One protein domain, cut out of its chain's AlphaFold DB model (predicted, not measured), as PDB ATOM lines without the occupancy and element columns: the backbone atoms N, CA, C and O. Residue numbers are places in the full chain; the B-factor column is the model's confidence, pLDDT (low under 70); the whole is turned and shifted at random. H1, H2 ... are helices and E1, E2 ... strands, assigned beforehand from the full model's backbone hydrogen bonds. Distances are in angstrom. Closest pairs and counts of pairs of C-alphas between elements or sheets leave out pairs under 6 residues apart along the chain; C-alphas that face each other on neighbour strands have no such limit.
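Overview. This is residues 2 to 201 of the 203 residues of the protein "NADP-dependent oxidoreductase domain-containing protein 1 isoform X2" of Gymnodraco acuticeps (UniProt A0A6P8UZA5). A slab of five short parallel strands has H2, H3 and H4 over one face and H5 over the other, and the very long helix H2 reaches past this body at both ends, where its residues 21 to 25 and 56 to 62 stick out. H6 packs on H5, while residues 2 to 7 of H1 stick out as a separate arm. The 200 printed residues hold eight named helices and five named strands, in the order H1 H2 E1 H3 E2 H4 E3 H5 E4 H6 E5 H7 H8; the sheet runs E3 E2 E1 E4 E5, and the class is mixed, helices and strands. The whole is compact, with a radius of gyration of the C-alphas of 18.2 A, yet elongated, spanning 68 by 42 by 31 A.

Arrangement. The sheet has edge strands E3, residues 123 to 125, and E5, residues 163 to 166, and inner strands E2, residues 104 to 107, E1, residues 77 to 80, and E4, residues 137 to 140. Within hydrogen-bond range are N 125 and O 106 at 2.8 A, N 105 and O 77 at 2.9 A, N 78 and O 137 at 2.8 A, and N 165 and O 138 at 2.9 A. H2, residues 21 to 62, H3, residues 84 to 97, and H4, residues 111 to 119, are on one face and H5, residues 128 to 134, on the opposite face: three layers, helices on both faces. E1, H3, E2; E2, H4, E3; and E4, H6, E5, with H6 at residues 144 to 154, are strand-helix-strand units, a helix between parallel neighbours; E3, H5, E4 is a split one, with E2 and E1 between its strands, and these four crossovers are right-handed. H2 touches H3 with residues 36 to 48 alone, at a steep tilt of 44 degrees, the C-alphas of Ser 44 and Ser 97 being closest at 5.2 A. H1, residues 2 to 11, touches H2 about perpendicular at 81 degrees, Val 9 to Phe 37, 6.6 A between C-alphas. H5 touches H6, the closest C-alphas being those of Arg 129 and Asp 153, 5.6 A. H7, residues 173 to 183, is near H6, and H8, residues 192 to 200, is near H2. Every O i to N i+4 pair is within hydrogen-bond range in H1, H3 and H5, but 34 of 38 in H2, 3 of 5 in H4, 5 of 7 in H6, 3 of 7 in H7 and 1 of 5 in H8, where the O i to N i+3 pairs within range are 4 of 8 in H7 and 1 of 6 in H8.

Along the chain. H2 measures 62.2 A from C-alpha 21 at (15.676, -87.606, -185.481) to C-alpha 62 at (-42.923, -104.658, -197.653), with a kink of 40 degrees near residue 28. H3 measures 18.7 A, H6 15.2 A and H1 14.9 A; H8 ends at C-alpha 200, (7.468, -107.171, -186.428).

Size, cuts and confidence. The C-alphas of Glu 20 and Ser 66, 68.6 A apart, are the two farthest apart. The printed part has no cut, and the link from H2 to E1 is long, 14 residues. The mean pLDDT of the printed part is 75.6; residues 2 to 18, 22, 63 to 73, 111 and 168 to 201 are under 70.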
ATOM      1  N   GLU A   2      -3.636 -91.439-211.179       37.47
ATOM      2  CA  GLU A   2      -2.713 -91.586-210.027       37.47
ATOM      3  C   GLU A   2      -2.695 -90.369-209.083       37.47
ATOM      4  O   GLU A   2      -2.554 -90.539-207.875       37.47
ATOM      5  N   ASP A   3      -2.905 -89.159-209.610       42.38
ATOM      6  CA  ASP A   3      -2.877 -87.919-208.814       42.38
ATOM      7  C   ASP A   3      -4.021 -87.829-207.782       42.38
ATOM      8  O   ASP A   3      -3.802 -87.412-206.645       42.38
ATOM      9  N   ASP A   4      -5.220 -88.317-208.128       51.44
ATOM     10  CA  ASP A   4      -6.372 -88.369-207.209       51.44
ATOM     11  C   ASP A   4      -6.144 -89.346-206.050       51.44
ATOM     12  O   ASP A   4      -6.513 -89.071-204.910       51.44
ATOM     13  N   LEU A   5      -5.487 -90.481-206.319       50.44
ATOM     14  CA  LEU A   5      -5.161 -91.466-205.286       50.44
ATOM     15  C   LEU A   5      -4.131 -90.911-204.296       50.44
ATOM     16  O   LEU A   5      -4.230 -91.159-203.095       50.44
ATOM     17  N   LEU A   6      -3.150 -90.144-204.778       52.88
ATOM     18  CA  LEU A   6      -2.142 -89.516-203.924       52.88
ATOM     19  C   LEU A   6      -2.708 -88.338-203.121       52.88
ATOM     20  O   LEU A   6      -2.317 -88.159-201.965       52.88
ATOM     21  N   ALA A   7      -3.638 -87.567-203.690       58.16
ATOM     22  CA  ALA A   7      -4.363 -86.521-202.970       58.16
ATOM     23  C   ALA A   7      -5.175 -87.105-201.802       58.16
ATOM     24  O   ALA A   7      -5.108 -86.597-200.681       58.16
ATOM     25  N   ASP A   8      -5.840 -88.235-202.042       56.47
ATOM     26  CA  ASP A   8      -6.588 -88.970-201.030       56.47
ATOM     27  C   ASP A   8      -5.704 -89.455-199.883       56.47
ATOM     28  O   ASP A   8      -6.090 -89.342-198.729       56.47
ATOM     29  N   VAL A   9      -4.504 -89.966-200.162       56.34
ATOM     30  CA  VAL A   9      -3.577 -90.436-199.115       56.34
ATOM     31  C   VAL A   9      -2.972 -89.267-198.327       56.34
ATOM     32  O   VAL A   9      -2.699 -89.398-197.130       56.34
ATOM     33  N   ARG A  10      -2.790 -88.101-198.962       57.75
ATOM     34  CA  ARG A  10      -2.284 -86.889-198.300       57.75
ATOM     35  C   ARG A  10      -3.263 -86.328-197.270       57.75
ATOM     36  O   ARG A  10      -2.795 -85.862-196.237       57.75
ATOM     37  N   SER A  11      -4.579 -86.433-197.479       61.38
ATOM     38  CA  SER A  11      -5.563 -85.990-196.474       61.38
ATOM     39  C   SER A  11      -5.495 -86.801-195.171       61.38
ATOM     40  O   SER A  11      -5.802 -86.270-194.106       61.38
ATOM     41  N   PHE A  12      -5.002 -88.045-195.229       57.91
ATOM     42  CA  PHE A  12      -4.770 -88.920-194.070       57.91
ATOM     43  C   PHE A  12      -3.385 -88.752-193.416       57.91
ATOM     44  O   PHE A  12      -3.029 -89.540-192.533       57.91
ATOM     45  N   SER A  13      -2.577 -87.783-193.858       61.50
ATOM     46  CA  SER A  13      -1.229 -87.541-193.329       61.50
ATOM     47  C   SER A  13      -1.243 -86.663-192.070       61.50
ATOM     48  O   SER A  13      -2.132 -85.845-191.868       61.50
ATOM     49  N   PHE A  14      -0.235 -86.834-191.212       60.81
ATOM     50  CA  PHE A  14      -0.066 -86.025-190.000       60.81
ATOM     51  C   PHE A  14       0.331 -84.580-190.337       60.81
ATOM     52  O   PHE A  14       1.209 -84.365-191.168       60.81
ATOM     53  N   GLU A  15      -0.249 -83.609-189.628       59.22
ATOM     54  CA  GLU A  15      -0.027 -82.169-189.858       59.22
ATOM     55  C   GLU A  15       1.264 -81.621-189.216       59.22
ATOM     56  O   GLU A  15       1.735 -80.550-189.590       59.22
ATOM     57  N   ASN A  16       1.875 -82.347-188.271       66.25
ATOM     58  CA  ASN A  16       3.058 -81.860-187.551       66.25
ATOM     59  C   ASN A  16       4.369 -82.102-188.327       66.25
ATOM     60  O   ASN A  16       4.599 -83.233-188.777       66.25
ATOM     61  N   PRO A  17       5.281 -81.110-188.409       65.94
ATOM     62  CA  PRO A  17       6.632 -81.293-188.945       65.94
ATOM     63  C   PRO A  17       7.411 -82.398-188.218       65.94
ATOM     64  O   PRO A  17       7.126 -82.717-187.064       65.94
ATOM     65  N   LEU A  18       8.377 -83.003-188.908       67.00
ATOM     66  CA  LEU A  18       9.322 -83.957-188.319       67.00
ATOM     67  C   LEU A  18      10.514 -83.205-187.730       67.00
ATOM     68  O   LEU A  18      11.063 -82.323-188.391       67.00
ATOM     69  N   THR A  19      10.941 -83.591-186.533       75.56
ATOM     70  CA  THR A  19      12.291 -83.279-186.039       75.56
ATOM     71  C   THR A  19      13.342 -84.077-186.825       75.56
ATOM     72  O   THR A  19      13.001 -85.051-187.500       75.56
ATOM     73  N   GLU A  20      14.617 -83.666-186.784       72.19
ATOM     74  CA  GLU A  20      15.698 -84.335-187.537       72.19
ATOM     75  C   GLU A  20      15.808 -85.833-187.205       72.19
ATOM     76  O   GLU A  20      15.930 -86.642-188.121       72.19
ATOM     77  N   ASP A  21      15.635 -86.209-185.935       70.31
ATOM     78  CA  ASP A  21      15.676 -87.606-185.481       70.31
ATOM     79  C   ASP A  21      14.459 -88.419-185.959       70.31
ATOM     80  O   ASP A  21      14.539 -89.619-186.215       70.31
ATOM     81  N   GLU A  22      13.303 -87.775-186.140       69.44
ATOM     82  CA  GLU A  22      12.092 -88.449-186.614       69.44
ATOM     83  C   GLU A  22      12.084 -88.651-188.136       69.44
ATOM     84  O   GLU A  22      11.251 -89.409-188.646       69.44
ATOM     85  N   LYS A  23      12.993 -88.012-188.888       71.50
ATOM     86  CA  LYS A  23      13.085 -88.195-190.347       71.50
ATOM     87  C   LYS A  23      13.380 -89.643-190.727       71.50
ATOM     88  O   LYS A  23      12.846 -90.117-191.730       71.50
ATOM     89  N   GLU A  24      14.130 -90.373-189.902       74.19
ATOM     90  CA  GLU A  24      14.364 -91.812-190.094       74.19
ATOM     91  C   GLU A  24      13.078 -92.646-189.943       74.19
ATOM     92  O   GLU A  24      12.944 -93.725-190.519       74.19
ATOM     93  N   LEU A  25      12.074 -92.117-189.238       75.94
ATOM     94  CA  LEU A  25      10.779 -92.758-188.996       75.94
ATOM     95  C   LEU A  25       9.708 -92.361-190.025       75.94
ATOM     96  O   LEU A  25       8.538 -92.732-189.884       75.94
ATOM     97  N   LEU A  26      10.073 -91.640-191.092       75.88
ATOM     98  CA  LEU A  26       9.134 -91.171-192.119       75.88
ATOM     99  C   LEU A  26       8.323 -92.321-192.747       75.88
ATOM    100  O   LEU A  26       7.124 -92.174-193.005       75.88
ATOM    101  N   TYR A  27       8.936 -93.495-192.927       77.94
ATOM    102  CA  TYR A  27       8.255 -94.681-193.455       77.94
ATOM    103  C   TYR A  27       7.107 -95.161-192.546       77.94
ATOM    104  O   TYR A  27       6.098 -95.663-193.047       77.94
ATOM    105  N   LEU A  28       7.207 -94.970-191.222       78.25
ATOM    106  CA  LEU A  28       6.138 -95.304-190.277       78.25
ATOM    107  C   LEU A  28       4.941 -94.368-190.440       78.25
ATOM    108  O   LEU A  28       3.802 -94.833-190.372       78.25
ATOM    109  N   ARG A  29       5.169 -93.077-190.724       77.06
ATOM    110  CA  ARG A  29       4.085 -92.128-191.028       77.06
ATOM    111  C   ARG A  29       3.362 -92.512-192.314       77.06
ATOM    112  O   ARG A  29       2.137 -92.618-192.302       77.06
ATOM    113  N   ALA A  30       4.106 -92.801-193.383       78.31
ATOM    114  CA  ALA A  30       3.531 -93.261-194.649       78.31
ATOM    115  C   ALA A  30       2.723 -94.560-194.466       78.31
ATOM    116  O   ALA A  30       1.592 -94.678-194.939       78.31
ATOM    117  N   ARG A  31       3.259 -95.515-193.696       79.81
ATOM    118  CA  ARG A  31       2.566 -96.766-193.366       79.81
ATOM    119  C   ARG A  31       1.302 -96.528-192.538       79.81
ATOM    120  O   ARG A  31       0.269 -97.125-192.828       79.81
ATOM    121  N   SER A  32       1.358 -95.651-191.535       79.00
ATOM    122  CA  SER A  32       0.207 -95.286-190.700       79.00
ATOM    123  C   SER A  32      -0.901 -94.608-191.508       79.00
ATOM    124  O   SER A  32      -2.079 -94.920-191.321       79.00
ATOM    125  N   ALA A  33      -0.538 -93.708-192.425       79.94
ATOM    126  CA  ALA A  33      -1.480 -93.069-193.340       79.94
ATOM    127  C   ALA A  33      -2.150 -94.113-194.247       79.94
ATOM    128  O   ALA A  33      -3.376 -94.159-194.326       79.94
ATOM    129  N   GLY A  34      -1.375 -95.036-194.832       80.00
ATOM    130  CA  GLY A  34      -1.913 -96.142-195.633       80.00
ATOM    131  C   GLY A  34      -2.874 -97.050-194.854       80.00
ATOM    132  O   GLY A  34      -3.926 -97.427-195.364       80.00
ATOM    133  N   LEU A  35      -2.565 -97.363-193.591       82.31
ATOM    134  CA  LEU A  35      -3.450 -98.149-192.721       82.31
ATOM    135  C   LEU A  35      -4.750 -97.412-192.382       82.31
ATOM    136  O   LEU A  35      -5.816 -98.033-192.353       82.31
ATOM    137  N   THR A  36      -4.662 -96.102-192.151       84.06
ATOM    138  CA  THR A  36      -5.820 -95.240-191.896       84.06
ATOM    139  C   THR A  36      -6.704 -95.183-193.141       84.06
ATOM    140  O   THR A  36      -7.895 -95.465-193.045       84.06
ATOM    141  N   PHE A  37      -6.118 -94.948-194.319       85.50
ATOM    142  CA  PHE A  37      -6.817 -94.962-195.604       85.50
ATOM    143  C   PHE A  37      -7.540 -96.292-195.854       85.50
ATOM    144  O   PHE A  37      -8.751 -96.308-196.079       85.50
ATOM    145  N   CYS A  38      -6.832 -97.426-195.756       83.94
ATOM    146  CA  CYS A  38      -7.444 -98.746-195.932       83.94
ATOM    147  C   CYS A  38      -8.568 -98.982-194.918       83.94
ATOM    148  O   CYS A  38      -9.618 -99.528-195.255       83.94
ATOM    149  N   GLY A  39      -8.354 -98.555-193.674       86.31
ATOM    150  CA  GLY A  39      -9.350 -98.628-192.623       86.31
ATOM    151  C   GLY A  39     -10.624 -97.836-192.952       86.31
ATOM    152  O   GLY A  39     -11.723 -98.378-192.838       86.31
ATOM    153  N   CYS A  40     -10.485 -96.589-193.399       89.62
ATOM    154  CA  CYS A  40     -11.597 -95.739-193.824       89.62
ATOM    155  C   CYS A  40     -12.331 -96.309-195.044       89.62
ATOM    156  O   CYS A  40     -13.564 -96.294-195.088       89.62
ATOM    157  N   ALA A  41     -11.594 -96.862-196.012       88.19
ATOM    158  CA  ALA A  41     -12.170 -97.514-197.183       88.19
ATOM    159  C   ALA A  41     -13.022 -98.732-196.785       88.19
ATOM    160  O   ALA A  41     -14.162 -98.862-197.236       88.19
ATOM    161  N   HIS A  42     -12.519 -99.584-195.884       89.00
ATOM    162  CA  HIS A  42     -13.273-100.726-195.362       89.00
ATOM    163  C   HIS A  42     -14.527-100.299-194.601       89.00
ATOM    164  O   HIS A  42     -15.595-100.860-194.830       89.00
ATOM    165  N   ALA A  43     -14.420 -99.299-193.725       91.12
ATOM    166  CA  ALA A  43     -15.566 -98.781-192.985       91.12
ATOM    167  C   ALA A  43     -16.633 -98.189-193.916       91.12
ATOM    168  O   ALA A  43     -17.818 -98.468-193.760       91.12
ATOM    169  N   SER A  44     -16.211 -97.439-194.937       90.88
ATOM    170  CA  SER A  44     -17.116 -96.874-195.942       90.88
ATOM    171  C   SER A  44     -17.827 -97.970-196.740       90.88
ATOM    172  O   SER A  44     -19.041 -97.903-196.936       90.88
ATOM    173  N   PHE A  45     -17.092 -98.999-197.175       90.94
ATOM    174  CA  PHE A  45     -17.671-100.165-197.842       90.94
ATOM    175  C   PHE A  45     -18.665-100.895-196.934       90.94
ATOM    176  O   PHE A  45     -19.765-101.228-197.370       90.94
ATOM    177  N   LEU A  46     -18.307-101.093-195.664       90.38
ATOM    178  CA  LEU A  46     -19.157-101.758-194.689       90.38
ATOM    179  C   LEU A  46     -20.476-101.014-194.485       90.38
ATOM    180  O   LEU A  46     -21.533-101.635-194.543       90.38
ATOM    181  N   CYS A  47     -20.438 -99.693-194.302       91.62
ATOM    182  CA  CYS A  47     -21.655 -98.898-194.177       91.62
ATOM    183  C   CYS A  47     -22.545 -99.019-195.420       91.62
ATOM    184  O   CYS A  47     -23.750 -99.222-195.283       91.62
ATOM    185  N   LYS A  48     -21.963 -98.966-196.629       90.38
ATOM    186  CA  LYS A  48     -22.715 -99.172-197.880       90.38
ATOM    187  C   LYS A  48     -23.355-100.557-197.924       90.38
ATOM    188  O   LYS A  48     -24.538-100.666-198.225       90.38
ATOM    189  N   LEU A  49     -22.605-101.599-197.567       90.38
ATOM    190  CA  LEU A  49     -23.104-102.970-197.532       90.38
ATOM    191  C   LEU A  49     -24.267-103.121-196.544       90.38
ATOM    192  O   LEU A  49     -25.316-103.644-196.915       90.38
ATOM    193  N   VAL A  50     -24.113-102.636-195.309       88.56
ATOM    194  CA  VAL A  50     -25.167-102.699-194.283       88.56
ATOM    195  C   VAL A  50     -26.399-101.913-194.732       88.56
ATOM    196  O   VAL A  50     -27.513-102.424-194.634       88.56
ATOM    197  N   HIS A  51     -26.219-100.715-195.292       88.69
ATOM    198  CA  HIS A  51     -27.316 -99.921-195.843       88.69
ATOM    199  C   HIS A  51     -28.064-100.676-196.955       88.69
ATOM    200  O   HIS A  51     -29.282-100.835-196.882       88.69
ATOM    201  N   SER A  52     -27.347-101.228-197.940       88.81
ATOM    202  CA  SER A  52     -27.946-102.017-199.023       88.81
ATOM    203  C   SER A  52     -28.683-103.254-198.507       88.81
ATOM    204  O   SER A  52     -29.796-103.533-198.954       88.81
ATOM    205  N   LEU A  53     -28.112-103.980-197.541       87.44
ATOM    206  CA  LEU A  53     -28.758-105.146-196.934       87.44
ATOM    207  C   LEU A  53     -30.059-104.767-196.219       87.44
ATOM    208  O   LEU A  53     -31.057-105.474-196.359       87.44
ATOM    209  N   ARG A  54     -30.089-103.634-195.509       84.31
ATOM    210  CA  ARG A  54     -31.317-103.133-194.874       84.31
ATOM    211  C   ARG A  54     -32.389-102.794-195.897       84.31
ATOM    212  O   ARG A  54     -33.526-103.240-195.737       84.31
ATOM    213  N   CYS A  55     -32.027-102.092-196.969       83.62
ATOM    214  CA  CYS A  55     -32.945-101.786-198.065       83.62
ATOM    215  C   CYS A  55     -33.522-103.065-198.698       83.62
ATOM    216  O   CYS A  55     -34.730-103.153-198.921       83.62
ATOM    217  N   LEU A  56     -32.690-104.091-198.913       85.31
ATOM    218  CA  LEU A  56     -33.127-105.385-199.449       85.31
ATOM    219  C   LEU A  56     -34.080-106.127-198.503       85.31
ATOM    220  O   LEU A  56     -35.115-106.631-198.942       85.31
ATOM    221  N   ILE A  57     -33.762-106.191-197.208       83.44
ATOM    222  CA  ILE A  57     -34.622-106.838-196.205       83.44
ATOM    223  C   ILE A  57     -35.964-106.100-196.103       83.44
ATOM    224  O   ILE A  57     -37.012-106.747-196.081       83.44
ATOM    225  N   LYS A  58     -35.947-104.760-196.108       79.69
ATOM    226  CA  LYS A  58     -37.155-103.920-196.088       79.69
ATOM    227  C   LYS A  58     -38.022-104.168-197.319       79.69
ATOM    228  O   LYS A  58     -39.211-104.422-197.165       79.69
ATOM    229  N   SER A  59     -37.435-104.175-198.517       79.19
ATOM    230  CA  SER A  59     -38.154-104.455-199.767       79.19
ATOM    231  C   SER A  59     -38.837-105.828-199.744       79.19
ATOM    232  O   SER A  59     -40.012-105.942-200.094       79.19
ATOM    233  N   ARG A  60     -38.157-106.866-199.236       79.25
ATOM    234  CA  ARG A  60     -38.758-108.203-199.080       79.25
ATOM    235  C   ARG A  60     -39.895-108.239-198.059       79.25
ATOM    236  O   ARG A  60     -40.831-109.012-198.239       79.25
ATOM    237  N   ARG A  61     -39.803-107.442-196.992       76.25
ATOM    238  CA  ARG A  61     -40.816-107.376-195.931       76.25
ATOM    239  C   ARG A  61     -42.043-106.571-196.364       76.25
ATOM    240  O   ARG A  61     -43.152-107.033-196.153       76.25
ATOM    241  N   ALA A  62     -41.847-105.452-197.058       70.62
ATOM    242  CA  ALA A  62     -42.923-104.658-197.653       70.62
ATOM    243  C   ALA A  62     -43.695-105.426-198.740       70.62
ATOM    244  O   ALA A  62     -44.895-105.246-198.886       70.62
ATOM    245  N   ASN A  63     -43.029-106.332-199.467       67.56
ATOM    246  CA  ASN A  63     -43.697-107.237-200.409       67.56
ATOM    247  C   ASN A  63     -44.488-108.370-199.710       67.56
ATOM    248  O   ASN A  63     -45.212-109.113-200.366       67.56
ATOM    249  N   ARG A  64     -44.320-108.550-198.391       66.12
ATOM    250  CA  ARG A  64     -45.021-109.563-197.583       66.12
ATOM    251  C   ARG A  64     -46.134-108.981-196.707       66.12
ATOM    252  O   ARG A  64     -47.164-109.630-196.584       66.12
ATOM    253  N   ASP A  65     -45.939-107.790-196.143       58.41
ATOM    254  CA  ASP A  65     -46.882-107.136-195.230       58.41
ATOM    255  C   ASP A  65     -47.334-105.782-195.812       58.41
ATOM    256  O   ASP A  65     -46.590-104.802-195.789       58.41
ATOM    257  N   SER A  66     -48.568-105.710-196.326       57.19
ATOM    258  CA  SER A  66     -49.139-104.501-196.953       57.19
ATOM    259  C   SER A  66     -49.650-103.431-195.974       57.19
ATOM    260  O   SER A  66     -50.375-102.535-196.402       57.19
ATOM    261  N   LEU A  67     -49.341-103.481-194.674       60.47
ATOM    262  CA  LEU A  67     -49.901-102.530-193.704       60.47
ATOM    263  C   LEU A  67     -48.862-102.039-192.683       60.47
ATOM    264  O   LEU A  67     -48.233-102.820-191.978       60.47
ATOM    265  N   VAL A  68     -48.821-100.704-192.578       49.47
ATOM    266  CA  VAL A  68     -48.111 -99.810-191.643       49.47
ATOM    267  C   VAL A  68     -46.695 -99.364-192.071       49.47
ATOM    268  O   VAL A  68     -45.743-100.142-191.997       49.47
ATOM    269  N   PRO A  69     -46.511 -98.081-192.458       43.50
ATOM    270  CA  PRO A  69     -45.190 -97.490-192.629       43.50
ATOM    271  C   PRO A  69     -44.584 -97.241-191.241       43.50
ATOM    272  O   PRO A  69     -44.874 -96.242-190.590       43.50
ATOM    273  N   GLY A  70     -43.780 -98.189-190.758       46.00
ATOM    274  CA  GLY A  70     -42.916 -97.962-189.600       46.00
ATOM    275  C   GLY A  70     -41.870 -96.896-189.927       46.00
ATOM    276  O   GLY A  70     -41.342 -96.890-191.041       46.00
ATOM    277  N   GLU A  71     -41.616 -95.998-188.974       46.53
ATOM    278  CA  GLU A  71     -40.719 -94.846-189.109       46.53
ATOM    279  C   GLU A  71     -39.394 -95.218-189.793       46.53
ATOM    280  O   GLU A  71     -38.675 -96.140-189.396       46.53
ATOM    281  N   ASP A  72     -39.122 -94.497-190.877       49.72
ATOM    282  CA  ASP A  72     -38.036 -94.747-191.812       49.72
ATOM    283  C   ASP A  72     -36.709 -94.292-191.200       49.72
ATOM    284  O   ASP A  72     -36.313 -93.134-191.328       49.72
ATOM    285  N   SER A  73     -36.035 -95.176-190.463       60.22
ATOM    286  CA  SER A  73     -34.698 -94.868-189.957       60.22
ATOM    287  C   SER A  73     -33.649 -95.211-191.012       60.22
ATOM    288  O   SER A  73     -33.315 -96.373-191.265       60.22
ATOM    289  N   ASP A  74     -33.130 -94.152-191.630       80.81
ATOM    290  CA  ASP A  74     -31.846 -94.139-192.326       80.81
ATOM    291  C   ASP A  74     -30.761 -94.850-191.474       80.81
ATOM    292  O   ASP A  74     -30.838 -94.881-190.248       80.81
ATOM    293  N   LEU A  75     -29.735 -95.441-192.106       90.56
ATOM    294  CA  LEU A  75     -28.648 -96.133-191.385       90.56
ATOM    295  C   LEU A  75     -28.006 -95.200-190.345       90.56
ATOM    296  O   LEU A  75     -27.461 -94.173-190.744       90.56
ATOM    297  N   CYS A  76     -28.004 -95.586-189.066       94.31
ATOM    298  CA  CYS A  76     -27.408 -94.827-187.968       94.31
ATOM    299  C   CYS A  76     -25.964 -95.276-187.709       94.31
ATOM    300  O   CYS A  76     -25.708 -96.435-187.366       94.31
ATOM    301  N   VAL A  77     -25.008 -94.357-187.834       95.88
ATOM    302  CA  VAL A  77     -23.576 -94.624-187.652       95.88
ATOM    303  C   VAL A  77     -23.036 -93.897-186.425       95.88
ATOM    304  O   VAL A  77     -23.054 -92.671-186.351       95.88
ATOM    305  N   GLY A  78     -22.517 -94.652-185.461       96.25
ATOM    306  CA  GLY A  78     -21.853 -94.126-184.273       96.25
ATOM    307  C   GLY A  78     -20.329 -94.188-184.380       96.25
ATOM    308  O   GLY A  78     -19.785 -95.178-184.863       96.25
ATOM    309  N   ILE A  79     -19.618 -93.177-183.876       95.69
ATOM    310  CA  ILE A  79     -18.146 -93.196-183.747       95.69
ATOM    311  C   ILE A  79     -17.753 -92.851-182.308       95.69
ATOM    312  O   ILE A  79     -18.090 -91.782-181.806       95.69
ATOM    313  N   ILE A  80     -16.993 -93.727-181.648       93.81
ATOM    314  CA  ILE A  80     -16.417 -93.480-180.321       93.81
ATOM    315  C   ILE A  80     -14.938 -93.130-180.469       93.81
ATOM    316  O   ILE A  80     -14.125 -93.964-180.868       93.81
ATOM    317  N   GLY A  81     -14.584 -91.912-180.059       90.88
ATOM    318  CA  GLY A  81     -13.221 -91.388-180.068       90.88
ATOM    319  C   GLY A  81     -12.910 -90.545-181.306       90.88
ATOM    320  O   GLY A  81     -12.783 -91.068-182.406       90.88
ATOM    321  N   MET A  82     -12.686 -89.244-181.096       91.19
ATOM    322  CA  MET A  82     -12.340 -88.263-182.140       91.19
ATOM    323  C   MET A  82     -10.842 -87.915-182.165       91.19
ATOM    324  O   MET A  82     -10.438 -86.757-182.277       91.19
ATOM    325  N   GLY A  83      -9.991 -88.940-182.043       87.38
ATOM    326  CA  GLY A  83      -8.555 -88.824-182.330       87.38
ATOM    327  C   GLY A  83      -8.277 -88.766-183.839       87.38
ATOM    328  O   GLY A  83      -9.198 -88.614-184.634       87.38
ATOM    329  N   HIS A  84      -7.018 -88.956-184.247       86.25
ATOM    330  CA  HIS A  84      -6.627 -88.963-185.666       86.25
ATOM    331  C   HIS A  84      -7.495 -89.912-186.515       86.25
ATOM    332  O   HIS A  84      -8.148 -89.471-187.453       86.25
ATOM    333  N   MET A  85      -7.588 -91.191-186.129       88.44
ATOM    334  CA  MET A  85      -8.396 -92.188-186.848       88.44
ATOM    335  C   MET A  85      -9.887 -91.820-186.898       88.44
ATOM    336  O   MET A  85     -10.516 -91.958-187.940       88.44
ATOM    337  N   GLY A  86     -10.459 -91.336-185.790       92.06
ATOM    338  CA  GLY A  86     -11.879 -90.974-185.721       92.06
ATOM    339  C   GLY A  86     -12.242 -89.801-186.628       92.06
ATOM    340  O   GLY A  86     -13.226 -89.884-187.357       92.06
ATOM    341  N   ARG A  87     -11.413 -88.747-186.642       91.38
ATOM    342  CA  ARG A  87     -11.591 -87.593-187.541       91.38
ATOM    343  C   ARG A  87     -11.503 -88.010-189.002       91.38
ATOM    344  O   ARG A  87     -12.401 -87.720-189.778       91.38
ATOM    345  N   GLN A  88     -10.470 -88.772-189.339       91.44
ATOM    346  CA  GLN A  88     -10.246 -89.267-190.692       91.44
ATOM    347  C   GLN A  88     -11.373 -90.181-191.185       91.44
ATOM    348  O   GLN A  88     -11.812 -90.089-192.333       91.44
ATOM    349  N   LEU A  89     -11.890 -91.039-190.305       93.38
ATOM    350  CA  LEU A  89     -13.061 -91.851-190.598       93.38
ATOM    351  C   LEU A  89     -14.293 -90.982-190.853       93.38
ATOM    352  O   LEU A  89     -14.980 -91.198-191.847       93.38
ATOM    353  N   LEU A  90     -14.570 -90.013-189.981       94.38
ATOM    354  CA  LEU A  90     -15.728 -89.138-190.122       94.38
ATOM    355  C   LEU A  90     -15.679 -88.343-191.430       94.38
ATOM    356  O   LEU A  90     -16.657 -88.349-192.175       94.38
ATOM    357  N   THR A  91     -14.532 -87.741-191.746       92.50
ATOM    358  CA  THR A  91     -14.292 -87.058-193.024       92.50
ATOM    359  C   THR A  91     -14.549 -87.999-194.200       92.50
ATOM    360  O   THR A  91     -15.373 -87.701-195.062       92.50
ATOM    361  N   SER A  92     -13.949 -89.194-194.188       91.62
ATOM    362  CA  SER A  92     -14.150 -90.187-195.248       91.62
ATOM    363  C   SER A  92     -15.608 -90.626-195.389       91.62
ATOM    364  O   SER A  92     -16.061 -90.876-196.506       91.62
ATOM    365  N   LEU A  93     -16.354 -90.764-194.291       93.12
ATOM    366  CA  LEU A  93     -17.764 -91.140-194.355       93.12
ATOM    367  C   LEU A  93     -18.593 -90.014-194.977       93.12
ATOM    368  O   LEU A  93     -19.355 -90.281-195.909       93.12
ATOM    369  N   LEU A  94     -18.404 -88.774-194.532       91.62
ATOM    370  CA  LEU A  94     -19.132 -87.620-195.063       91.62
ATOM    371  C   LEU A  94     -18.854 -87.390-196.554       91.62
ATOM    372  O   LEU A  94     -19.768 -87.060-197.302       91.62
ATOM    373  N   GLU A  95     -17.617 -87.607-197.000       88.75
ATOM    374  CA  GLU A  95     -17.214 -87.336-198.383       88.75
ATOM    375  C   GLU A  95     -17.459 -88.517-199.334       88.75
ATOM    376  O   GLU A  95     -17.840 -88.317-200.486       88.75
ATOM    377  N   LYS A  96     -17.249 -89.763-198.881       80.25
ATOM    378  CA  LYS A  96     -17.122 -90.933-199.783       80.25
ATOM    379  C   LYS A  96     -18.206 -91.990-199.606       80.25
ATOM    380  O   LYS A  96     -18.383 -92.858-200.476       80.25
ATOM    381  N   SER A  97     -18.919 -91.976-198.480       77.25
ATOM    382  CA  SER A  97     -19.891 -93.032-198.167       77.25
ATOM    383  C   SER A  97     -21.323 -92.717-198.606       77.25
ATOM    384  O   SER A  97     -22.098 -93.652-198.794       77.25
ATOM    385  N   GLY A  98     -21.652 -91.439-198.841       83.12
ATOM    386  CA  GLY A  98     -23.018 -90.990-199.142       83.12
ATOM    387  C   GLY A  98     -23.937 -90.933-197.914       83.12
ATOM    388  O   GLY A  98     -25.142 -90.751-198.061       83.12
ATOM    389  N   ILE A  99     -23.378 -91.101-196.712       89.50
ATOM    390  CA  ILE A  99     -24.089 -91.004-195.433       89.50
ATOM    391  C   ILE A  99     -24.210 -89.531-195.047       89.50
ATOM    392  O   ILE A  99     -23.219 -88.799-195.034       89.50
ATOM    393  N   LYS A 100     -25.425 -89.093-194.716       92.19
ATOM    394  CA  LYS A 100     -25.696 -87.705-194.331       92.19
ATOM    395  C   LYS A 100     -25.147 -87.403-192.930       92.19
ATOM    396  O   LYS A 100     -25.152 -88.291-192.080       92.19
ATOM    397  N   PRO A 101     -24.794 -86.145-192.619       93.38
ATOM    398  CA  PRO A 101     -24.398 -85.751-191.264       93.38
ATOM    399  C   PRO A 101     -25.415 -86.140-190.179       93.38
ATOM    400  O   PRO A 101     -25.024 -86.615-189.120       93.38
ATOM    401  N   SER A 102     -26.719 -86.044-190.474       92.81
ATOM    402  CA  SER A 102     -27.810 -86.419-189.557       92.81
ATOM    403  C   SER A 102     -27.862 -87.912-189.216       92.81
ATOM    404  O   SER A 102     -28.510 -88.308-188.252       92.81
ATOM    405  N   GLN A 103     -27.203 -88.746-190.021       93.88
ATOM    406  CA  GLN A 103     -27.085 -90.187-189.825       93.88
ATOM    407  C   GLN A 103     -25.844 -90.567-189.016       93.88
ATOM    408  O   GLN A 103     -25.602 -91.754-188.798       93.88
ATOM    409  N   ILE A 104     -25.037 -89.590-188.594       95.56
ATOM    410  CA  ILE A 104     -23.803 -89.828-187.856       95.56
ATOM    411  C   ILE A 104     -23.889 -89.160-186.490       95.56
ATOM    412  O   ILE A 104     -24.193 -87.974-186.371       95.56
ATOM    413  N   LYS A 105     -23.556 -89.927-185.452       95.94
ATOM    414  CA  LYS A 105     -23.323 -89.403-184.108       95.94
ATOM    415  C   LYS A 105     -21.935 -89.778-183.636       95.94
ATOM    416  O   LYS A 105     -21.456 -90.888-183.869       95.94
ATOM    417  N   ILE A 106     -21.289 -88.859-182.940       95.50
ATOM    418  CA  ILE A 106     -19.946 -89.075-182.405       95.50
ATOM    419  C   ILE A 106     -19.943 -88.937-180.896       95.50
ATOM    420  O   ILE A 106     -20.685 -88.134-180.344       95.50
ATOM    421  N   SER A 107     -19.080 -89.695-180.227       93.31
ATOM    422  CA  SER A 107     -18.769 -89.479-178.823       93.31
ATOM    423  C   SER A 107     -17.295 -89.181-178.622       93.31
ATOM    424  O   SER A 107     -16.412 -89.946-179.023       93.31
ATOM    425  N   SER A 108     -17.025 -88.041-177.991       86.38
ATOM    426  CA  SER A 108     -15.684 -87.591-177.642       86.38
ATOM    427  C   SER A 108     -15.689 -86.934-176.269       86.38
ATOM    428  O   SER A 108     -16.626 -86.233-175.902       86.38
ATOM    429  N   ARG A 109     -14.600 -87.122-175.519       77.56
ATOM    430  CA  ARG A 109     -14.343 -86.381-174.271       77.56
ATOM    431  C   ARG A 109     -13.723 -85.006-174.530       77.56
ATOM    432  O   ARG A 109     -13.662 -84.195-173.618       77.56
ATOM    433  N   THR A 110     -13.248 -84.767-175.751       73.12
ATOM    434  CA  THR A 110     -12.583 -83.529-176.160       73.12
ATOM    435  C   THR A 110     -13.434 -82.874-177.248       73.12
ATOM    436  O   THR A 110     -13.302 -83.252-178.417       73.12
ATOM    437  N   PRO A 111     -14.345 -81.953-176.893       68.50
ATOM    438  CA  PRO A 111     -15.283 -81.363-177.846       68.50
ATOM    439  C   PRO A 111     -14.585 -80.548-178.942       68.50
ATOM    440  O   PRO A 111     -15.053 -80.564-180.076       68.50
ATOM    441  N   ASP A 112     -13.424 -79.947-178.656       76.00
ATOM    442  CA  ASP A 112     -12.658 -79.132-179.617       76.00
ATOM    443  C   ASP A 112     -12.310 -79.903-180.895       76.00
ATOM    444  O   ASP A 112     -12.398 -79.380-182.002       76.00
ATOM    445  N   SER A 113     -12.009 -81.198-180.755       72.62
ATOM    446  CA  SER A 113     -11.699 -82.094-181.879       72.62
ATOM    447  C   SER A 113     -12.888 -82.407-182.797       72.62
ATOM    448  O   SER A 113     -12.707 -83.065-183.821       72.62
ATOM    449  N   ALA A 114     -14.096 -81.987-182.414       78.19
ATOM    450  CA  ALA A 114     -15.348 -82.267-183.105       78.19
ATOM    451  C   ALA A 114     -16.045 -81.007-183.654       78.19
ATOM    452  O   ALA A 114     -17.036 -81.139-184.372       78.19
ATOM    453  N   VAL A 115     -15.554 -79.804-183.334       84.75
ATOM    454  CA  VAL A 115     -16.238 -78.527-183.623       84.75
ATOM    455  C   VAL A 115     -16.560 -78.365-185.108       84.75
ATOM    456  O   VAL A 115     -17.696 -78.042-185.454       84.75
ATOM    457  N   GLU A 116     -15.603 -78.658-185.989       86.62
ATOM    458  CA  GLU A 116     -15.797 -78.551-187.441       86.62
ATOM    459  C   GLU A 116     -16.907 -79.476-187.970       86.62
ATOM    460  O   GLU A 116     -17.601 -79.148-188.930       86.62
ATOM    461  N   PHE A 117     -17.119 -80.627-187.329       88.69
ATOM    462  CA  PHE A 117     -18.122 -81.604-187.749       88.69
ATOM    463  C   PHE A 117     -19.503 -81.268-187.201       88.69
ATOM    464  O   PHE A 117     -20.503 -81.468-187.890       88.69
ATOM    465  N   ILE A 118     -19.556 -80.697-185.997       88.69
ATOM    466  CA  ILE A 118     -20.795 -80.170-185.419       88.69
ATOM    467  C   ILE A 118     -21.355 -79.063-186.316       88.69
ATOM    468  O   ILE A 118     -22.545 -79.061-186.621       88.69
ATOM    469  N   GLN A 119     -20.493 -78.182-186.831       88.75
ATOM    470  CA  GLN A 119     -20.886 -77.158-187.806       88.75
ATOM    471  C   GLN A 119     -21.402 -77.752-189.126       88.75
ATOM    472  O   GLN A 119     -22.282 -77.172-189.758       88.75
ATOM    473  N   LYS A 120     -20.910 -78.934-189.522       87.25
ATOM    474  CA  LYS A 120     -21.408 -79.703-190.675       87.25
ATOM    475  C   LYS A 120     -22.696 -80.491-190.377       87.25
ATOM    476  O   LYS A 120     -23.179 -81.203-191.252       87.25
ATOM    477  N   GLY A 121     -23.265 -80.371-189.173       90.19
ATOM    478  CA  GLY A 121     -24.528 -81.004-188.779       90.19
ATOM    479  C   GLY A 121     -24.394 -82.392-188.146       90.19
ATOM    480  O   GLY A 121     -25.395 -83.096-188.038       90.19
ATOM    481  N   VAL A 122     -23.186 -82.801-187.740       93.44
ATOM    482  CA  VAL A 122     -22.962 -84.051-186.994       93.44
ATOM    483  C   VAL A 122     -23.264 -83.828-185.514       93.44
ATOM    484  O   VAL A 122     -22.738 -82.907-184.890       93.44
ATOM    485  N   GLU A 123     -24.075 -84.693-184.911       93.69
ATOM    486  CA  GLU A 123     -24.388 -84.588-183.484       93.69
ATOM    487  C   GLU A 123     -23.264 -85.206-182.632       93.69
ATOM    488  O   GLU A 123     -22.852 -86.353-182.831       93.69
ATOM    489  N   CYS A 124     -22.780 -84.447-181.647       92.75
ATOM    490  CA  CYS A 124     -21.803 -84.913-180.666       92.75
ATOM    491  C   CYS A 124     -22.501 -85.228-179.337       92.75
ATOM    492  O   CYS A 124     -23.136 -84.362-178.735       92.75
ATOM    493  N   VAL A 125     -22.365 -86.468-178.872       91.81
ATOM    494  CA  VAL A 125     -22.931 -86.967-177.617       91.81
ATOM    495  C   VAL A 125     -21.825 -87.325-176.627       91.81
ATOM    496  O   VAL A 125     -20.804 -87.912-176.975       91.81
ATOM    497  N   PHE A 126     -22.036 -87.041-175.347       90.44
ATOM    498  CA  PHE A 126     -21.046 -87.313-174.293       90.44
ATOM    499  C   PHE A 126     -21.314 -88.622-173.536       90.44
ATOM    500  O   PHE A 126     -20.755 -88.853-172.467       90.44
ATOM    501  N   ASP A 127     -22.172 -89.478-174.094       90.81
ATOM    502  CA  ASP A 127     -22.608 -90.730-173.486       90.81
ATOM    503  C   ASP A 127     -22.517 -91.884-174.494       90.81
ATOM    504  O   ASP A 127     -23.307 -91.983-175.440       90.81
ATOM    505  N   ASN A 128     -21.552 -92.776-174.257       92.88
ATOM    506  CA  ASN A 128     -21.330 -93.973-175.067       92.88
ATOM    507  C   ASN A 128     -22.551 -94.905-175.077       92.88
ATOM    508  O   ASN A 128     -22.788 -95.568-176.081       92.88
ATOM    509  N   ARG A 129     -23.338 -94.953-173.995       92.75
ATOM    510  CA  ARG A 129     -24.494 -95.854-173.845       92.75
ATOM    511  C   ARG A 129     -25.617 -95.434-174.774       92.75
ATOM    512  O   ARG A 129     -26.160 -96.246-175.517       92.75
ATOM    513  N   ARG A 130     -25.918 -94.133-174.775       92.50
ATOM    514  CA  ARG A 130     -26.908 -93.535-175.680       92.50
ATOM    515  C   ARG A 130     -26.489 -93.681-177.134       92.50
ATOM    516  O   ARG A 130     -27.334 -93.980-177.972       92.50
ATOM    517  N   LEU A 131     -25.198 -93.508-177.425       94.31
ATOM    518  CA  LEU A 131     -24.673 -93.730-178.770       94.31
ATOM    519  C   LEU A 131     -24.839 -95.194-179.208       94.31
ATOM    520  O   LEU A 131     -25.297 -95.449-180.316       94.31
ATOM    521  N   ALA A 132     -24.509 -96.142-178.329       92.38
ATOM    522  CA  ALA A 132     -24.597 -97.578-178.588       92.38
ATOM    523  C   ALA A 132     -26.029 -98.068-178.824       92.38
ATOM    524  O   ALA A 132     -26.260 -98.878-179.717       92.38
ATOM    525  N   ALA A 133     -26.984 -97.556-178.045       91.69
ATOM    526  CA  ALA A 133     -28.396 -97.900-178.184       91.69
ATOM    527  C   ALA A 133     -29.014 -97.355-179.482       91.69
ATOM    528  O   ALA A 133     -29.981 -97.919-179.989       91.69
ATOM    529  N   TRP A 134     -28.464 -96.260-180.009       93.06
ATOM    530  CA  TRP A 134     -28.942 -95.606-181.225       93.06
ATOM    531  C   TRP A 134     -28.287 -96.146-182.507       93.06
ATOM    532  O   TRP A 134     -28.929 -96.172-183.554       93.06
ATOM    533  N   ALA A 135     -27.016 -96.550-182.448       93.62
ATOM    534  CA  ALA A 135     -26.234 -96.894-183.631       93.62
ATOM    535  C   ALA A 135     -26.533 -98.301-184.174       93.62
ATOM    536  O   ALA A 135     -26.611 -99.284-183.434       93.62
ATOM    537  N   ASP A 136     -26.574 -98.413-185.500       92.19
ATOM    538  CA  ASP A 136     -26.603 -99.690-186.220       92.19
ATOM    539  C   ASP A 136     -25.199-100.187-186.546       92.19
ATOM    540  O   ASP A 136     -24.936-101.387-186.547       92.19
ATOM    541  N   VAL A 137     -24.292 -99.251-186.825       93.38
ATOM    542  CA  VAL A 137     -22.862 -99.509-186.982       93.38
ATOM    543  C   VAL A 137     -22.122 -98.600-186.016       93.38
ATOM    544  O   VAL A 137     -22.282 -97.383-186.067       93.38
ATOM    545  N   LEU A 138     -21.309 -99.181-185.142       94.50
ATOM    546  CA  LEU A 138     -20.539 -98.466-184.134       94.50
ATOM    547  C   LEU A 138     -19.040 -98.660-184.374       94.50
ATOM    548  O   LEU A 138     -18.510 -99.763-184.255       94.50
ATOM    549  N   PHE A 139     -18.341 -97.570-184.670       94.12
ATOM    550  CA  PHE A 139     -16.897 -97.555-184.863       94.12
ATOM    551  C   PHE A 139     -16.164 -97.207-183.568       94.12
ATOM    552  O   PHE A 139     -16.420 -96.173-182.948       94.12
ATOM    553  N   LEU A 140     -15.209 -98.049-183.176       91.62
ATOM    554  CA  LEU A 140     -14.334 -97.828-182.028       91.62
ATOM    555  C   LEU A 140     -12.975 -97.311-182.506       91.62
ATOM    556  O   LEU A 140     -12.144 -98.064-183.024       91.62
ATOM    557  N   CYS A 141     -12.757 -96.016-182.293       91.00
ATOM    558  CA  CYS A 141     -11.552 -95.266-182.651       91.00
ATOM    559  C   CYS A 141     -10.833 -94.702-181.407       91.00
ATOM    560  O   CYS A 141     -10.016 -93.785-181.506       91.00
ATOM    561  N   SER A 142     -11.154 -95.215-180.216       87.12
ATOM    562  CA  SER A 142     -10.540 -94.816-178.949       87.12
ATOM    563  C   SER A 142      -9.161 -95.454-178.754       87.12
ATOM    564  O   SER A 142      -8.834 -96.474-179.352       87.12
ATOM    565  N   LEU A 143      -8.318 -94.851-177.907       83.44
ATOM    566  CA  LEU A 143      -7.029 -95.460-177.558       83.44
ATOM    567  C   LEU A 143      -7.231 -96.792-176.817       83.44
ATOM    568  O   LEU A 143      -8.167 -96.894-176.017       83.44
ATOM    569  N   PRO A 144      -6.298 -97.756-176.967       79.62
ATOM    570  CA  PRO A 144      -6.374 -99.045-176.292       79.62
ATOM    571  C   PRO A 144      -6.585 -98.966-174.772       79.62
ATOM    572  O   PRO A 144      -7.361 -99.731-174.206       79.62
ATOM    573  N   SER A 145      -5.957 -97.993-174.108       81.56
ATOM    574  CA  SER A 145      -6.087 -97.769-172.661       81.56
ATOM    575  C   SER A 145      -7.501 -97.389-172.209       81.56
ATOM    576  O   SER A 145      -7.847 -97.586-171.048       81.56
ATOM    577  N   HIS A 146      -8.341 -96.858-173.102       84.00
ATOM    578  CA  HIS A 146      -9.722 -96.487-172.785       84.00
ATOM    579  C   HIS A 146     -10.722 -97.610-173.045       84.00
ATOM    580  O   HIS A 146     -11.875 -97.499-172.625       84.00
ATOM    581  N   LEU A 147     -10.303 -98.681-173.723       81.12
ATOM    582  CA  LEU A 147     -11.198 -99.754-174.124       81.12
ATOM    583  C   LEU A 147     -11.934-100.389-172.951       81.12
ATOM    584  O   LEU A 147     -13.148-100.474-173.076       81.12
ATOM    585  N   PRO A 148     -11.312-100.751-171.807       82.56
ATOM    586  CA  PRO A 148     -12.050-101.392-170.715       82.56
ATOM    587  C   PRO A 148     -13.263-100.573-170.257       82.56
ATOM    588  O   PRO A 148     -14.355-101.107-170.089       82.56
ATOM    589  N   LYS A 149     -13.096 -99.247-170.153       86.00
ATOM    590  CA  LYS A 149     -14.185 -98.328-169.804       86.00
ATOM    591  C   LYS A 149     -15.252 -98.260-170.900       86.00
ATOM    592  O   LYS A 149     -16.434 -98.330-170.591       86.00
ATOM    593  N   VAL A 150     -14.841 -98.145-172.165       88.06
ATOM    594  CA  VAL A 150     -15.777 -98.131-173.301       88.06
ATOM    595  C   VAL A 150     -16.571 -99.437-173.351       88.06
ATOM    596  O   VAL A 150     -17.786 -99.389-173.449       88.06
ATOM    597  N   CYS A 151     -15.925-100.595-173.200       83.69
ATOM    598  CA  CYS A 151     -16.590-101.904-173.179       83.69
ATOM    599  C   CYS A 151     -17.662-101.969-172.090       83.69
ATOM    600  O   CYS A 151     -18.778-102.407-172.355       83.69
ATOM    601  N   ALA A 152     -17.329-101.504-170.883       85.75
ATOM    602  CA  ALA A 152     -18.259-101.474-169.761       85.75
ATOM    603  C   ALA A 152     -19.473-100.571-170.030       85.75
ATOM    604  O   ALA A 152     -20.586-100.935-169.665       85.75
ATOM    605  N   ASP A 153     -19.287 -99.427-170.699       87.38
ATOM    606  CA  ASP A 153     -20.407 -98.574-171.113       87.38
ATOM    607  C   ASP A 153     -21.269 -99.246-172.197       87.38
ATOM    608  O   ASP A 153     -22.492 -99.158-172.164       87.38
ATOM    609  N   LEU A 154     -20.652 -99.929-173.164       87.94
ATOM    610  CA  LEU A 154     -21.370-100.585-174.262       87.94
ATOM    611  C   LEU A 154     -22.133-101.837-173.813       87.94
ATOM    612  O   LEU A 154     -23.147-102.194-174.418       87.94
ATOM    613  N   HIS A 155     -21.656-102.498-172.756       79.25
ATOM    614  CA  HIS A 155     -22.281-103.689-172.203       79.25
ATOM    615  C   HIS A 155     -23.756-103.424-171.888       79.25
ATOM    616  O   HIS A 155     -24.087-102.416-171.265       79.25
ATOM    617  N   SER A 156     -24.643-104.320-172.331       81.94
ATOM    618  CA  SER A 156     -26.113-104.252-172.208       81.94
ATOM    619  C   SER A 156     -26.843-103.138-172.980       81.94
ATOM    620  O   SER A 156     -28.071-103.149-173.009       81.94
ATOM    621  N   HIS A 157     -26.133-102.226-173.655       87.06
ATOM    622  CA  HIS A 157     -26.748-101.115-174.404       87.06
ATOM    623  C   HIS A 157     -26.717-101.298-175.926       87.06
ATOM    624  O   HIS A 157     -27.434-100.602-176.640       87.06
ATOM    625  N   LEU A 158     -25.900-102.223-176.437       84.69
ATOM    626  CA  LEU A 158     -25.856-102.547-177.861       84.69
ATOM    627  C   LEU A 158     -27.125-103.288-178.291       84.69
ATOM    628  O   LEU A 158     -27.534-104.274-177.674       84.69
ATOM    629  N   SER A 159     -27.726-102.847-179.396       81.62
ATOM    630  CA  SER A 159     -28.819-103.592-180.020       81.62
ATOM    631  C   SER A 159     -28.302-104.916-180.603       81.62
ATOM    632  O   SER A 159     -27.151-105.023-181.025       81.62
ATOM    633  N   LYS A 160     -29.162-105.941-180.683       77.50
ATOM    634  CA  LYS A 160     -28.789-107.264-181.233       77.50
ATOM    635  C   LYS A 160     -28.314-107.211-182.691       77.50
ATOM    636  O   LYS A 160     -27.646-108.132-183.148       77.50
ATOM    637  N   SER A 161     -28.700-106.168-183.417       80.25
ATOM    638  CA  SER A 161     -28.328-105.922-184.811       80.25
ATOM    639  C   SER A 161     -27.187-104.916-184.969       80.25
ATOM    640  O   SER A 161     -26.810-104.635-186.104       80.25
ATOM    641  N   CYS A 162     -26.661-104.358-183.872       86.88
ATOM    642  CA  CYS A 162     -25.566-103.400-183.923       86.88
ATOM    643  C   CYS A 162     -24.264-104.106-184.317       86.88
ATOM    644  O   CYS A 162     -23.850-105.084-183.687       86.88
ATOM    645  N   LEU A 163     -23.603-103.589-185.348       88.94
ATOM    646  CA  LEU A 163     -22.295-104.048-185.788       88.94
ATOM    647  C   LEU A 163     -21.200-103.173-185.184       88.94
ATOM    648  O   LEU A 163     -21.174-101.967-185.413       88.94
ATOM    649  N   VAL A 164     -20.250-103.782-184.475       88.62
ATOM    650  CA  VAL A 164     -19.126-103.059-183.875       88.62
ATOM    651  C   VAL A 164     -17.872-103.254-184.725       88.62
ATOM    652  O   VAL A 164     -17.435-104.372-184.989       88.62
ATOM    653  N   TYR A 165     -17.248-102.163-185.152       88.31
ATOM    654  CA  TYR A 165     -16.011-102.191-185.931       88.31
ATOM    655  C   TYR A 165     -14.895-101.508-185.148       88.31
ATOM    656  O   TYR A 165     -15.009-100.336-184.792       88.31
ATOM    657  N   SER A 166     -13.797-102.217-184.885       86.44
ATOM    658  CA  SER A 166     -12.701-101.700-184.062       86.44
ATOM    659  C   SER A 166     -11.458-101.414-184.897       86.44
ATOM    660  O   SER A 166     -10.935-102.295-185.580       86.44
ATOM    661  N   PHE A 167     -10.949-100.186-184.795       82.25
ATOM    662  CA  PHE A 167      -9.687 -99.773-185.417       82.25
ATOM    663  C   PHE A 167      -8.466-100.000-184.526       82.25
ATOM    664  O   PHE A 167      -7.329 -99.850-184.973       82.25
ATOM    665  N   THR A 168      -8.672-100.342-183.255       69.75
ATOM    666  CA  THR A 168      -7.563-100.526-182.315       69.75
ATOM    667  C   THR A 168      -6.728-101.749-182.694       69.75
ATOM    668  O   THR A 168      -7.208-102.875-182.726       69.75
ATOM    669  N   SER A 169      -5.457-101.521-183.014       59.94
ATOM    670  CA  SER A 169      -4.518-102.534-183.513       59.94
ATOM    671  C   SER A 169      -3.667-103.191-182.431       59.94
ATOM    672  O   SER A 169      -3.150-104.285-182.627       59.94
ATOM    673  N   ALA A 170      -3.530-102.527-181.281       50.16
ATOM    674  CA  ALA A 170      -2.600-102.911-180.220       50.16
ATOM    675  C   ALA A 170      -3.118-104.024-179.294       50.16
ATOM    676  O   ALA A 170      -2.418-104.434-178.370       50.16
ATOM    677  N   VAL A 171      -4.347-104.495-179.498       53.53
ATOM    678  CA  VAL A 171      -4.938-105.545-178.670       53.53
ATOM    679  C   VAL A 171      -5.334-106.689-179.606       53.53
ATOM    680  O   VAL A 171      -6.156-106.481-180.504       53.53
ATOM    681  N   PRO A 172      -4.730-107.879-179.462       55.28
ATOM    682  CA  PRO A 172      -5.034-109.008-180.328       55.28
ATOM    683  C   PRO A 172      -6.433-109.553-180.022       55.28
ATOM    684  O   PRO A 172      -6.801-109.623-178.852       55.28
ATOM    685  N   VAL A 173      -7.200-109.936-181.058       53.19
ATOM    686  CA  VAL A 173      -8.616-110.388-180.992       53.19
ATOM    687  C   VAL A 173      -8.877-111.368-179.834       53.19
ATOM    688  O   VAL A 173      -9.882-111.266-179.135       53.19
ATOM    689  N   ASN A 174      -7.937-112.275-179.564       52.59
ATOM    690  CA  ASN A 174      -8.020-113.256-178.478       52.59
ATOM    691  C   ASN A 174      -8.021-112.640-177.063       52.59
ATOM    692  O   ASN A 174      -8.680-113.170-176.172       52.59
ATOM    693  N   ARG A 175      -7.343-111.506-176.852       52.66
ATOM    694  CA  ARG A 175      -7.350-110.765-175.579       52.66
ATOM    695  C   ARG A 175      -8.680-110.029-175.360       52.66
ATOM    696  O   ARG A 175      -9.036-109.750-174.222       52.66
ATOM    697  N   TRP A 176      -9.439-109.781-176.430       52.25
ATOM    698  CA  TRP A 176     -10.819-109.291-176.352       52.25
ATOM    699  C   TRP A 176     -11.817-110.421-176.116       52.25
ATOM    700  O   TRP A 176     -12.733-110.257-175.322       52.25
ATOM    701  N   HIS A 177     -11.634-111.582-176.750       47.44
ATOM    702  CA  HIS A 177     -12.594-112.691-176.696       47.44
ATOM    703  C   HIS A 177     -12.946-113.136-175.268       47.44
ATOM    704  O   HIS A 177     -14.108-113.434-175.002       47.44
ATOM    705  N   LEU A 178     -11.981-113.121-174.344       43.75
ATOM    706  CA  LEU A 178     -12.210-113.475-172.937       43.75
ATOM    707  C   LEU A 178     -13.085-112.458-172.193       43.75
ATOM    708  O   LEU A 178     -13.891-112.852-171.368       43.75
ATOM    709  N   SER A 179     -12.969-111.167-172.512       49.25
ATOM    710  CA  SER A 179     -13.762-110.118-171.861       49.25
ATOM    711  C   SER A 179     -15.043-109.767-172.624       49.25
ATOM    712  O   SER A 179     -15.857-109.048-172.070       49.25
ATOM    713  N   TRP A 180     -15.218-110.209-173.879       51.47
ATOM    714  CA  TRP A 180     -16.324-109.806-174.768       51.47
ATOM    715  C   TRP A 180     -17.311-110.926-175.098       51.47
ATOM    716  O   TRP A 180     -18.468-110.630-175.396       51.47
ATOM    717  N   SER A 181     -16.896-112.196-175.019       45.81
ATOM    718  CA  SER A 181     -17.829-113.331-175.119       45.81
ATOM    719  C   SER A 181     -18.858-113.324-173.983       45.81
ATOM    720  O   SER A 181     -20.009-113.686-174.208       45.81
ATOM    721  N   GLU A 182     -18.492-112.795-172.812       40.81
ATOM    722  CA  GLU A 182     -19.416-112.536-171.701       40.81
ATOM    723  C   GLU A 182     -20.348-111.330-171.943       40.81
ATOM    724  O   GLU A 182     -21.393-111.235-171.309       40.81
ATOM    725  N   LEU A 183     -20.022-110.428-172.883       45.38
ATOM    726  CA  LEU A 183     -20.742-109.160-173.107       45.38
ATOM    727  C   LEU A 183     -21.737-109.198-174.285       45.38
ATOM    728  O   LEU A 183     -22.373-108.185-174.577       45.38
ATOM    729  N   GLY A 184     -21.877-110.334-174.980       40.00
ATOM    730  CA  GLY A 184     -22.901-110.534-176.017       40.00
ATOM    731  C   GLY A 184     -22.704-109.748-177.323       40.00
ATOM    732  O   GLY A 184     -23.660-109.560-178.075       40.00
ATOM    733  N   VAL A 185     -21.486-109.278-177.619       48.06
ATOM    734  CA  VAL A 185     -21.200-108.511-178.846       48.06
ATOM    735  C   VAL A 185     -21.019-109.456-180.034       48.06
ATOM    736  O   VAL A 185     -20.105-110.275-180.062       48.06
ATOM    737  N   CYS A 186     -21.904-109.338-181.025       41.47
ATOM    738  CA  CYS A 186     -22.119-110.378-182.034       41.47
ATOM    739  C   CYS A 186     -21.149-110.327-183.233       41.47
ATOM    740  O   CYS A 186     -21.029-111.298-183.977       41.47
ATOM    741  N   SER A 187     -20.443-109.217-183.473       50.84
ATOM    742  CA  SER A 187     -19.520-109.098-184.611       50.84
ATOM    743  C   SER A 187     -18.516-107.973-184.383       50.84
ATOM    744  O   SER A 187     -18.894-106.805-184.420       50.84
ATOM    745  N   ILE A 188     -17.249-108.331-184.157       54.91
ATOM    746  CA  ILE A 188     -16.117-107.399-184.209       54.91
ATOM    747  C   ILE A 188     -15.381-107.657-185.514       54.91
ATOM    748  O   ILE A 188     -14.841-108.741-185.731       54.91
ATOM    749  N   VAL A 189     -15.328-106.647-186.373       57.47
ATOM    750  CA  VAL A 189     -14.463-106.680-187.553       57.47
ATOM    751  C   VAL A 189     -13.175-105.945-187.207       57.47
ATOM    752  O   VAL A 189     -13.192-104.743-186.940       57.47
ATOM    753  N   GLN A 190     -12.060-106.677-187.208       58.44
ATOM    754  CA  GLN A 190     -10.716-106.114-187.117       58.44
ATOM    755  C   GLN A 190      -9.947-106.515-188.385       58.44
ATOM    756  O   GLN A 190      -9.729-107.707-188.617       58.44
ATOM    757  N   PRO A 191      -9.554-105.569-189.254       54.12
ATOM    758  CA  PRO A 191      -8.823-105.915-190.467       54.12
ATOM    759  C   PRO A 191      -7.453-106.531-190.126       54.12
ATOM    760  O   PRO A 191      -6.637-105.931-189.424       54.12
ATOM    761  N   ALA A 192      -7.189-107.727-190.664       45.91
ATOM    762  CA  ALA A 192      -6.075-108.614-190.294       45.91
ATOM    763  C   ALA A 192      -4.660-108.002-190.409       45.91
ATOM    764  O   ALA A 192      -3.716-108.488-189.788       45.91
ATOM    765  N   LYS A 193      -4.490-106.910-191.165       47.47
ATOM    766  CA  LYS A 193      -3.183-106.262-191.380       47.47
ATOM    767  C   LYS A 193      -2.625-105.531-190.153       47.47
ATOM    768  O   LYS A 193      -1.444-105.198-190.147       47.47
ATOM    769  N   TYR A 194      -3.430-105.306-189.118       46.41
ATOM    770  CA  TYR A 194      -2.982-104.625-187.901       46.41
ATOM    771  C   TYR A 194      -2.239-105.534-186.905       46.41
ATOM    772  O   TYR A 194      -1.451-105.029-186.111       46.41
ATOM    773  N   LEU A 195      -2.425-106.859-186.966       38.59
ATOM    774  CA  LEU A 195      -1.852-107.796-185.989       38.59
ATOM    775  C   LEU A 195      -0.369-108.112-186.256       38.59
ATOM    776  O   LEU A 195       0.445-108.159-185.337       38.59
ATOM    777  N   HIS A 196      -0.005-108.266-187.533       39.06
ATOM    778  CA  HIS A 196       1.359-108.614-187.953       39.06
ATOM    779  C   HIS A 196       2.391-107.523-187.621       39.06
ATOM    780  O   HIS A 196       3.589-107.784-187.547       39.06
ATOM    781  N   LEU A 197       1.911-106.297-187.423       42.84
ATOM    782  CA  LEU A 197       2.673-105.084-187.163       42.84
ATOM    783  C   LEU A 197       3.259-105.010-185.753       42.84
ATOM    784  O   LEU A 197       4.377-104.539-185.582       42.84
ATOM    785  N   TYR A 198       2.530-105.509-184.755       40.38
ATOM    786  CA  TYR A 198       3.029-105.546-183.381       40.38
ATOM    787  C   TYR A 198       4.144-106.588-183.218       40.38
ATOM    788  O   TYR A 198       5.107-106.366-182.497       40.38
ATOM    789  N   GLN A 199       4.047-107.707-183.941       36.72
ATOM    790  CA  GLN A 199       5.041-108.780-183.880       36.72
ATOM    791  C   GLN A 199       6.334-108.466-184.646       36.72
ATOM    792  O   GLN A 199       7.351-109.086-184.372       36.72
ATOM    793  N   SER A 200       6.309-107.517-185.586       42.91
ATOM    794  CA  SER A 200       7.468-107.171-186.428       42.91
ATOM    795  C   SER A 200       8.171-105.865-186.031       42.91
ATOM    796  O   SER A 200       9.176-105.525-186.640       42.91
ATOM    797  N   GLY A 201       7.666-105.140-185.023       39.84
ATOM    798  CA  GLY A 201       8.293-103.929-184.466       39.84
ATOM    799  C   GLY A 201       8.994-104.134-183.117       39.84
ATOM    800  O   GLY A 201       9.420-103.161-182.505       39.84
TER     801      GLY A 201